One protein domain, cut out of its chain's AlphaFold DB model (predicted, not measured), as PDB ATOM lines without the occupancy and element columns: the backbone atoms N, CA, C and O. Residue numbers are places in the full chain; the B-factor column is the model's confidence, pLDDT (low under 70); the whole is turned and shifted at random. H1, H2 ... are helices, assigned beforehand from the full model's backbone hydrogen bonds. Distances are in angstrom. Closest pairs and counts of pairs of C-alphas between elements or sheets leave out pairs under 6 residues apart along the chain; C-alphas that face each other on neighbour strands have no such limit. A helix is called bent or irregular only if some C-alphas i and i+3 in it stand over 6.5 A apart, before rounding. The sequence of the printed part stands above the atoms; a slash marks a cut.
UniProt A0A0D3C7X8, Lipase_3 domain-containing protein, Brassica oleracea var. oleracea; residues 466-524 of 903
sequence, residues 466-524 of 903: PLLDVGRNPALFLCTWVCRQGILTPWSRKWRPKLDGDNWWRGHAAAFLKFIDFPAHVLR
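Overview. This is residues 466 to 524 of the 903 residues of the protein "Lipase_3 domain-containing protein" of Brassica oleracea var. oleracea (UniProt A0A0D3C7X8). Four short helices make a small, angular chain of parts: H2 runs between H1 at one end of the domain and H4 farther in, meeting each of them at a wide angle, and H3 sits toward the other end, touching no helix. The stretch from 496 to 506 makes a wide loop between H3 and H4, and after H4 the last residues, 517 to 524, have no named element. The printed part has 59 residues, with four named helices in the order H1, H2, H3, H4 and no named strand; the class is all helix, with 31 residues in the helices. The whole is compact, with a radius of gyration of the C-alphas of 11.5 A, yet its outline is elongated, with spans of 32 by 19 by 19 A.

Arrangement. H1, residues 466 to 472, touches H2, residues 477 to 484. Their closest C-alphas, those of Val 470 and Phe 477, are 5.0 A apart, and their lines are only just about perpendicular, at 71 degrees. H2 also touches H4, residues 507 to 516, with the C-alphas of Arg 484 and Ala 511 closest at 4.7 A. The lines of H2 and H4 are about perpendicular, at 90 degrees. H3, residues 490 to 495, and H4 are near each other, with 6 pairs of C-alphas within 10 A. H1 is apart from H3 and from H4, and H2 is apart from H3. In H1 and H2 every O i to N i+4 pair is within hydrogen-bond range; in H4 it is 5 of 6, and in H3 0 of 2, beside 2 of 3 O i to N i+3 pairs.

Along the chain. H1 begins with C-alpha 466 at (114.807, 103.403, 102.377) and is 9.9 A from first to last C-alpha. H2 is 10.0 A long by the same measure, ending with C-alpha 484 at (110.672, 101.206, 111.025). H3 is 10.2 A long and only just irregular: C-alphas 491 and 494 are 6.9 A apart. H4, the longest helix with 10 residues, measures 14.5 A and ends with C-alpha 516 at (111.205, 89.817, 111.383).

Size, cuts and confidence. The two C-alphas farthest apart, those of Ala 475 and Arg 524, are 33.7 A apart. The printed part has no cut. The links from H1 to H2 and from H2 to H3 are tight, with 4 and 5 residues, and the link from H3 to H4 is long, with 11. The mean pLDDT of the printed part is 78.0; residues 466 to 480 and residue 490 are under 70.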
ATOM      1  N   PRO A 466     116.103 102.930 102.866       64.25
ATOM      2  CA  PRO A 466     114.807 103.403 102.377       64.25
ATOM      3  C   PRO A 466     114.406 102.868 100.995       64.25
ATOM      4  O   PRO A 466     113.214 102.830 100.708       64.25
ATOM      5  N   LEU A 467     115.352 102.447 100.141       63.44
ATOM      6  CA  LEU A 467     115.075 102.131  98.728       63.44
ATOM      7  C   LEU A 467     114.019 101.024  98.555       63.44
ATOM      8  O   LEU A 467     113.066 101.184  97.798       63.44
ATOM      9  N   LEU A 468     114.132  99.926  99.306       66.81
ATOM     10  CA  LEU A 468     113.147  98.840  99.251       66.81
ATOM     11  C   LEU A 468     111.817  99.212  99.926       66.81
ATOM     12  O   LEU A 468     110.773  98.699  99.532       66.81
ATOM     13  N   ASP A 469     111.807 100.164 100.866       65.31
ATOM     14  CA  ASP A 469     110.556 100.686 101.426       65.31
ATOM     15  C   ASP A 469     109.807 101.600 100.431       65.31
ATOM     16  O   ASP A 469     108.576 101.650 100.493       65.31
ATOM     17  N   VAL A 470     110.497 102.231  99.460       59.50
ATOM     18  CA  VAL A 470     109.859 102.898  98.298       59.50
ATOM     19  C   VAL A 470     109.062 101.888  97.474       59.50
ATOM     20  O   VAL A 470     107.892 102.128  97.187       59.50
ATOM     21  N   GLY A 471     109.665 100.742  97.140       56.84
ATOM     22  CA  GLY A 471     108.996  99.689  96.367       56.84
ATOM     23  C   GLY A 471     107.821  99.037  97.106       56.84
ATOM     24  O   GLY A 471     106.807  98.733  96.485       56.84
ATOM     25  N   ARG A 472     107.916  98.882  98.437       64.19
ATOM     26  CA  ARG A 472     106.822  98.349  99.274       64.19
ATOM     27  C   ARG A 472     105.667  99.336  99.476       64.19
ATOM     28  O   ARG A 472     104.521  98.914  99.579       64.19
ATOM     29  N   ASN A 473     105.953 100.633  99.628       63.38
ATOM     30  CA  ASN A 473     104.980 101.642 100.073       63.38
ATOM     31  C   ASN A 473     105.104 102.962  99.279       63.38
ATOM     32  O   ASN A 473     105.347 104.006  99.886       63.38
ATOM     33  N   PRO A 474     104.905 102.991  97.950       53.41
ATOM     34  CA  PRO A 474     105.266 104.144  97.109       53.41
ATOM     35  C   PRO A 474     104.645 105.493  97.528       53.41
ATOM     36  O   PRO A 474     105.257 106.535  97.311       53.41
ATOM     37  N   ALA A 475     103.475 105.498  98.178       55.44
ATOM     38  CA  ALA A 475     102.834 106.716  98.690       55.44
ATOM     39  C   ALA A 475     103.216 107.102 100.140       55.44
ATOM     40  O   ALA A 475     102.982 108.240 100.543       55.44
ATOM     41  N   LEU A 476     103.766 106.175 100.938       64.31
ATOM     42  CA  LEU A 476     103.990 106.340 102.387       64.31
ATOM     43  C   LEU A 476     105.395 105.922 102.864       64.31
ATOM     44  O   LEU A 476     105.649 105.943 104.069       64.31
ATOM     45  N   PHE A 477     106.309 105.575 101.953       63.16
ATOM     46  CA  PHE A 477     107.621 104.986 102.256       63.16
ATOM     47  C   PHE A 477     108.425 105.776 103.289       63.16
ATOM     48  O   PHE A 477     109.047 105.190 104.167       63.16
ATOM     49  N   LEU A 478     108.383 107.111 103.227       58.25
ATOM     50  CA  LEU A 478     109.114 107.961 104.162       58.25
ATOM     51  C   LEU A 478     108.559 107.810 105.586       58.25
ATOM     52  O   LEU A 478     109.321 107.718 106.544       58.25
ATOM     53  N   CYS A 479     107.234 107.719 105.728       68.69
ATOM     54  CA  CYS A 479     106.567 107.500 107.007       68.69
ATOM     55  C   CYS A 479     106.791 106.076 107.531       68.69
ATOM     56  O   CYS A 479     107.102 105.916 108.713       68.69
ATOM     57  N   THR A 480     106.673 105.048 106.683       69.44
ATOM     58  CA  THR A 480     106.904 103.655 107.103       69.44
ATOM     59  C   THR A 480     108.369 103.422 107.466       69.44
ATOM     60  O   THR A 480     108.626 102.867 108.533       69.44
ATOM     61  N   TRP A 481     109.322 103.941 106.686       78.44
ATOM     62  CA  TRP A 481     110.758 103.893 106.981       78.44
ATOM     63  C   TRP A 481     111.107 104.629 108.285       78.44
ATOM     64  O   TRP A 481     111.734 104.033 109.159       78.44
ATOM     65  N   VAL A 482     110.620 105.861 108.502       73.75
ATOM     66  CA  VAL A 482     110.799 106.601 109.777       73.75
ATOM     67  C   VAL A 482     110.234 105.819 110.975       73.75
ATOM     68  O   VAL A 482     110.856 105.761 112.042       73.75
ATOM     69  N   CYS A 483     109.082 105.164 110.800       78.06
ATOM     70  CA  CYS A 483     108.460 104.315 111.820       78.06
ATOM     71  C   CYS A 483     109.135 102.941 111.989       78.06
ATOM     72  O   CYS A 483     108.913 102.287 113.014       78.06
ATOM     73  N   ARG A 484     109.917 102.473 111.008       80.81
ATOM     74  CA  ARG A 484     110.672 101.206 111.025       80.81
ATOM     75  C   ARG A 484     112.059 101.402 111.646       80.81
ATOM     76  O   ARG A 484     112.414 100.672 112.561       80.81
ATOM     77  N   GLN A 485     112.746 102.485 111.286       81.69
ATOM     78  CA  GLN A 485     113.974 102.996 111.918       81.69
ATOM     79  C   GLN A 485     113.792 103.442 113.384       81.69
ATOM     80  O   GLN A 485     114.755 103.819 114.049       81.69
ATOM     81  N   GLY A 486     112.563 103.437 113.913       75.81
ATOM     82  CA  GLY A 486     112.298 103.737 115.321       75.81
ATOM     83  C   GLY A 486     112.632 105.176 115.735       75.81
ATOM     84  O   GLY A 486     112.858 105.417 116.920       75.81
ATOM     85  N   ILE A 487     112.656 106.114 114.779       77.31
ATOM     86  CA  ILE A 487     112.962 107.543 114.991       77.31
ATOM     87  C   ILE A 487     111.910 108.206 115.893       77.31
ATOM     88  O   ILE A 487     112.235 109.085 116.685       77.31
ATOM     89  N   LEU A 488     110.659 107.735 115.834       72.31
ATOM     90  CA  LEU A 488     109.565 108.168 116.714       72.31
ATOM     91  C   LEU A 488     109.572 107.485 118.097       72.31
ATOM     92  O   LEU A 488     108.713 107.780 118.920       72.31
ATOM     93  N   THR A 489     110.506 106.563 118.362       73.25
ATOM     94  CA  THR A 489     110.631 105.833 119.641       73.25
ATOM     95  C   THR A 489     112.085 105.768 120.151       73.25
ATOM     96  O   THR A 489     112.598 104.683 120.444       73.25
ATOM     97  N   PRO A 490     112.794 106.909 120.288       68.06
ATOM     98  CA  PRO A 490     114.205 106.934 120.685       68.06
ATOM     99  C   PRO A 490     114.434 106.471 122.134       68.06
ATOM    100  O   PRO A 490     115.502 105.955 122.456       68.06
ATOM    101  N   TRP A 491     113.432 106.579 123.013       76.50
ATOM    102  CA  TRP A 491     113.468 106.012 124.370       76.50
ATOM    103  C   TRP A 491     113.630 104.483 124.375       76.50
ATOM    104  O   TRP A 491     114.277 103.937 125.269       76.50
ATOM    105  N   SER A 492     113.147 103.787 123.340       76.44
ATOM    106  CA  SER A 492     113.305 102.335 123.197       76.44
ATOM    107  C   SER A 492     114.743 101.897 122.872       76.44
ATOM    108  O   SER A 492     115.028 100.704 122.906       76.44
ATOM    109  N   ARG A 493     115.676 102.832 122.617       80.38
ATOM    110  CA  ARG A 493     117.109 102.576 122.347       80.38
ATOM    111  C   ARG A 493     117.772 101.643 123.367       80.38
ATOM    112  O   ARG A 493     118.615 100.840 122.977       80.38
ATOM    113  N   LYS A 494     117.403 101.736 124.655       78.81
ATOM    114  CA  LYS A 494     117.956 100.882 125.726       78.81
ATOM    115  C   LYS A 494     117.646  99.392 125.531       78.81
ATOM    116  O   LYS A 494     118.447  98.565 125.942       78.81
ATOM    117  N   TRP A 495     116.521  99.072 124.891       79.25
ATOM    118  CA  TRP A 495     116.026  97.707 124.691       79.25
ATOM    119  C   TRP A 495     116.444  97.091 123.345       79.25
ATOM    120  O   TRP A 495     116.106  95.947 123.074       79.25
ATOM    121  N   ARG A 496     117.159  97.837 122.491       84.06
ATOM    122  CA  ARG A 496     117.685  97.358 121.198       84.06
ATOM    123  C   ARG A 496     119.158  96.956 121.359       84.06
ATOM    124  O   ARG A 496     119.886  97.724 121.996       84.06
ATOM    125  N   PRO A 497     119.637  95.842 120.773       85.56
ATOM    126  CA  PRO A 497     121.055  95.474 120.810       85.56
ATOM    127  C   PRO A 497     121.931  96.547 120.142       85.56
ATOM    128  O   PRO A 497     121.471  97.279 119.263       85.56
ATOM    129  N   LYS A 498     123.197  96.670 120.564       85.81
ATOM    130  CA  LYS A 498     124.175  97.517 119.863       85.81
ATOM    131  C   LYS A 498     124.693  96.737 118.654       85.81
ATOM    132  O   LYS A 498     125.440  95.782 118.834       85.81
ATOM    133  N   LEU A 499     124.336  97.174 117.453       88.19
ATOM    134  CA  LEU A 499     125.041  96.777 116.238       88.19
ATOM    135  C   LEU A 499     126.261  97.679 116.035       88.19
ATOM    136  O   LEU A 499     126.286  98.819 116.513       88.19
ATOM    137  N   ASP A 500     127.264  97.163 115.341       85.31
ATOM    138  CA  ASP A 500     128.400  97.959 114.896       85.31
ATOM    139  C   ASP A 500     128.020  98.808 113.670       85.31
ATOM    140  O   ASP A 500     127.139  98.419 112.902       85.31
ATOM    141  N   GLY A 501     128.601 100.001 113.533       81.12
ATOM    142  CA  GLY A 501     128.259 100.985 112.487       81.12
ATOM    143  C   GLY A 501     126.815 101.537 112.468       81.12
ATOM    144  O   GLY A 501     126.514 102.423 111.671       81.12
ATOM    145  N   ASP A 502     125.901 101.063 113.326       84.06
ATOM    146  CA  ASP A 502     124.520 101.575 113.407       84.06
ATOM    147  C   ASP A 502     124.476 102.991 114.016       84.06
ATOM    148  O   ASP A 502     125.288 103.385 114.858       84.06
ATOM    149  N   ASN A 503     123.483 103.768 113.588       82.56
ATOM    150  CA  ASN A 503     123.286 105.154 113.984       82.56
ATOM    151  C   ASN A 503     123.004 105.300 115.492       82.56
ATOM    152  O   ASN A 503     122.658 104.350 116.201       82.56
ATOM    153  N   TRP A 504     123.114 106.529 116.012       77.50
ATOM    154  CA  TRP A 504     123.091 106.728 117.462       77.50
ATOM    155  C   TRP A 504     121.786 106.259 118.130       77.50
ATOM    156  O   TRP A 504     121.846 105.860 119.292       77.50
ATOM    157  N   TRP A 505     120.642 106.225 117.431       76.94
ATOM    158  CA  TRP A 505     119.351 105.738 117.952       76.94
ATOM    159  C   TRP A 505     119.102 104.225 117.763       76.94
ATOM    160  O   TRP A 505     118.040 103.734 118.164       76.94
ATOM    161  N   ARG A 506     120.087 103.476 117.238       86.88
ATOM    162  CA  ARG A 506     120.003 102.038 116.909       86.88
ATOM    163  C   ARG A 506     118.865 101.754 115.924       86.88
ATOM    164  O   ARG A 506     117.959 100.959 116.198       86.88
ATOM    165  N   GLY A 507     118.840 102.527 114.842       85.19
ATOM    166  CA  GLY A 507     117.758 102.540 113.868       85.19
ATOM    167  C   GLY A 507     117.794 101.364 112.901       85.19
ATOM    168  O   GLY A 507     116.735 100.823 112.584       85.19
ATOM    169  N   HIS A 508     118.977 100.892 112.496       86.69
ATOM    170  CA  HIS A 508     119.072  99.689 111.667       86.69
ATOM    171  C   HIS A 508     118.708  98.439 112.486       86.69
ATOM    172  O   HIS A 508     117.934  97.610 112.008       86.69
ATOM    173  N   ALA A 509     119.127  98.360 113.756       89.06
ATOM    174  CA  ALA A 509     118.659  97.326 114.684       89.06
ATOM    175  C   ALA A 509     117.127  97.337 114.849       89.06
ATOM    176  O   ALA A 509     116.488  96.286 114.804       89.06
ATOM    177  N   ALA A 510     116.522  98.524 114.994       88.75
ATOM    178  CA  ALA A 510     115.067  98.677 115.049       88.75
ATOM    179  C   ALA A 510     114.389  98.197 113.756       88.75
ATOM    180  O   ALA A 510     113.396  97.473 113.809       88.75
ATOM    181  N   ALA A 511     114.943  98.582 112.604       88.56
ATOM    182  CA  ALA A 511     114.363  98.321 111.296       88.56
ATOM    183  C   ALA A 511     114.438  96.851 110.863       88.56
ATOM    184  O   ALA A 511     113.580  96.413 110.093       88.56
ATOM    185  N   PHE A 512     115.433  96.114 111.366       91.50
ATOM    186  CA  PHE A 512     115.565  94.667 111.215       91.50
ATOM    187  C   PHE A 512     114.580  93.925 112.130       91.50
ATOM    188  O   PHE A 512     113.733  93.173 111.648       91.50
ATOM    189  N   LEU A 513     114.624  94.196 113.444       90.94
ATOM    190  CA  LEU A 513     113.767  93.541 114.446       90.94
ATOM    191  C   LEU A 513     112.273  93.703 114.133       90.94
ATOM    192  O   LEU A 513     111.526  92.730 114.170       90.94
ATOM    193  N   LYS A 514     111.853  94.913 113.744       88.50
ATOM    194  CA  LYS A 514     110.460  95.226 113.382       88.50
ATOM    195  C   LYS A 514     110.023  94.663 112.017       88.50
ATOM    196  O   LYS A 514     108.874  94.846 111.637       88.50
ATOM    197  N   PHE A 515     110.929  94.058 111.245       88.00
ATOM    198  CA  PHE A 515     110.578  93.359 110.004       88.00
ATOM    199  C   PHE A 515     110.424  91.850 110.229       88.00
ATOM    200  O   PHE A 515     109.517  91.240 109.672       88.00
ATOM    201  N   ILE A 516     111.295  91.249 111.047       89.56
ATOM    202  CA  ILE A 516     111.205  89.817 111.383       89.56
ATOM    203  C   ILE A 516     110.115  89.506 112.420       89.56
ATOM    204  O   ILE A 516     109.702  88.354 112.508       89.56
ATOM    205  N   ASP A 517     109.693  90.527 113.173       88.75
ATOM    206  CA  ASP A 517     108.728  90.504 114.283       88.75
ATOM    207  C   ASP A 517     109.117  89.569 115.445       88.75
ATOM    208  O   ASP A 517     108.327  88.779 115.951       88.75
ATOM    209  N   PHE A 518     110.380  89.670 115.881       87.00
ATOM    210  CA  PHE A 518     110.922  88.938 117.035       87.00
ATOM    211  C   PHE A 518     111.390  89.883 118.158       87.00
ATOM    212  O   PHE A 518     111.823  91.011 117.891       87.00
ATOM    213  N   PRO A 519     111.380  89.423 119.427       87.69
ATOM    214  CA  PRO A 519     111.880  90.199 120.555       87.69
ATOM    215  C   PRO A 519     113.386  90.489 120.450       87.69
ATOM    216  O   PRO A 519     114.182  89.711 119.927       87.69
ATOM    217  N   ALA A 520     113.805  91.630 121.003       86.88
ATOM    218  CA  ALA A 520     115.124  92.209 120.739       86.88
ATOM    219  C   ALA A 520     116.336  91.385 121.223       86.88
ATOM    220  O   ALA A 520     117.444  91.635 120.755       86.88
ATOM    221  N   HIS A 521     116.147  90.409 122.120       86.75
ATOM    222  CA  HIS A 521     117.210  89.507 122.585       86.75
ATOM    223  C   HIS A 521     117.619  88.454 121.538       86.75
ATOM    224  O   HIS A 521     118.660  87.818 121.677       86.75
ATOM    225  N   VAL A 522     116.803  88.251 120.500       90.94
ATOM    226  CA  VAL A 522     117.050  87.264 119.438       90.94
ATOM    227  C   VAL A 522     118.187  87.735 118.517       90.94
ATOM    228  O   VAL A 522     118.985  86.925 118.055       90.94
ATOM    229  N   LEU A 523     118.324  89.048 118.294       93.38
ATOM    230  CA  LEU A 523     119.415  89.655 117.523       93.38
ATOM    231  C   LEU A 523     120.645  89.868 118.425       93.38
ATOM    232  O   LEU A 523     120.664  90.784 119.247       93.38
ATOM    233  N   ARG A 524     121.677  89.029 118.273       91.25
ATOM    234  CA  ARG A 524     122.858  89.012 119.160       91.25
ATOM    235  C   ARG A 524     124.007  89.899 118.680       91.25
ATOM    236  O   ARG A 524     124.639  90.558 119.502       91.25
TER     237      ARG A 524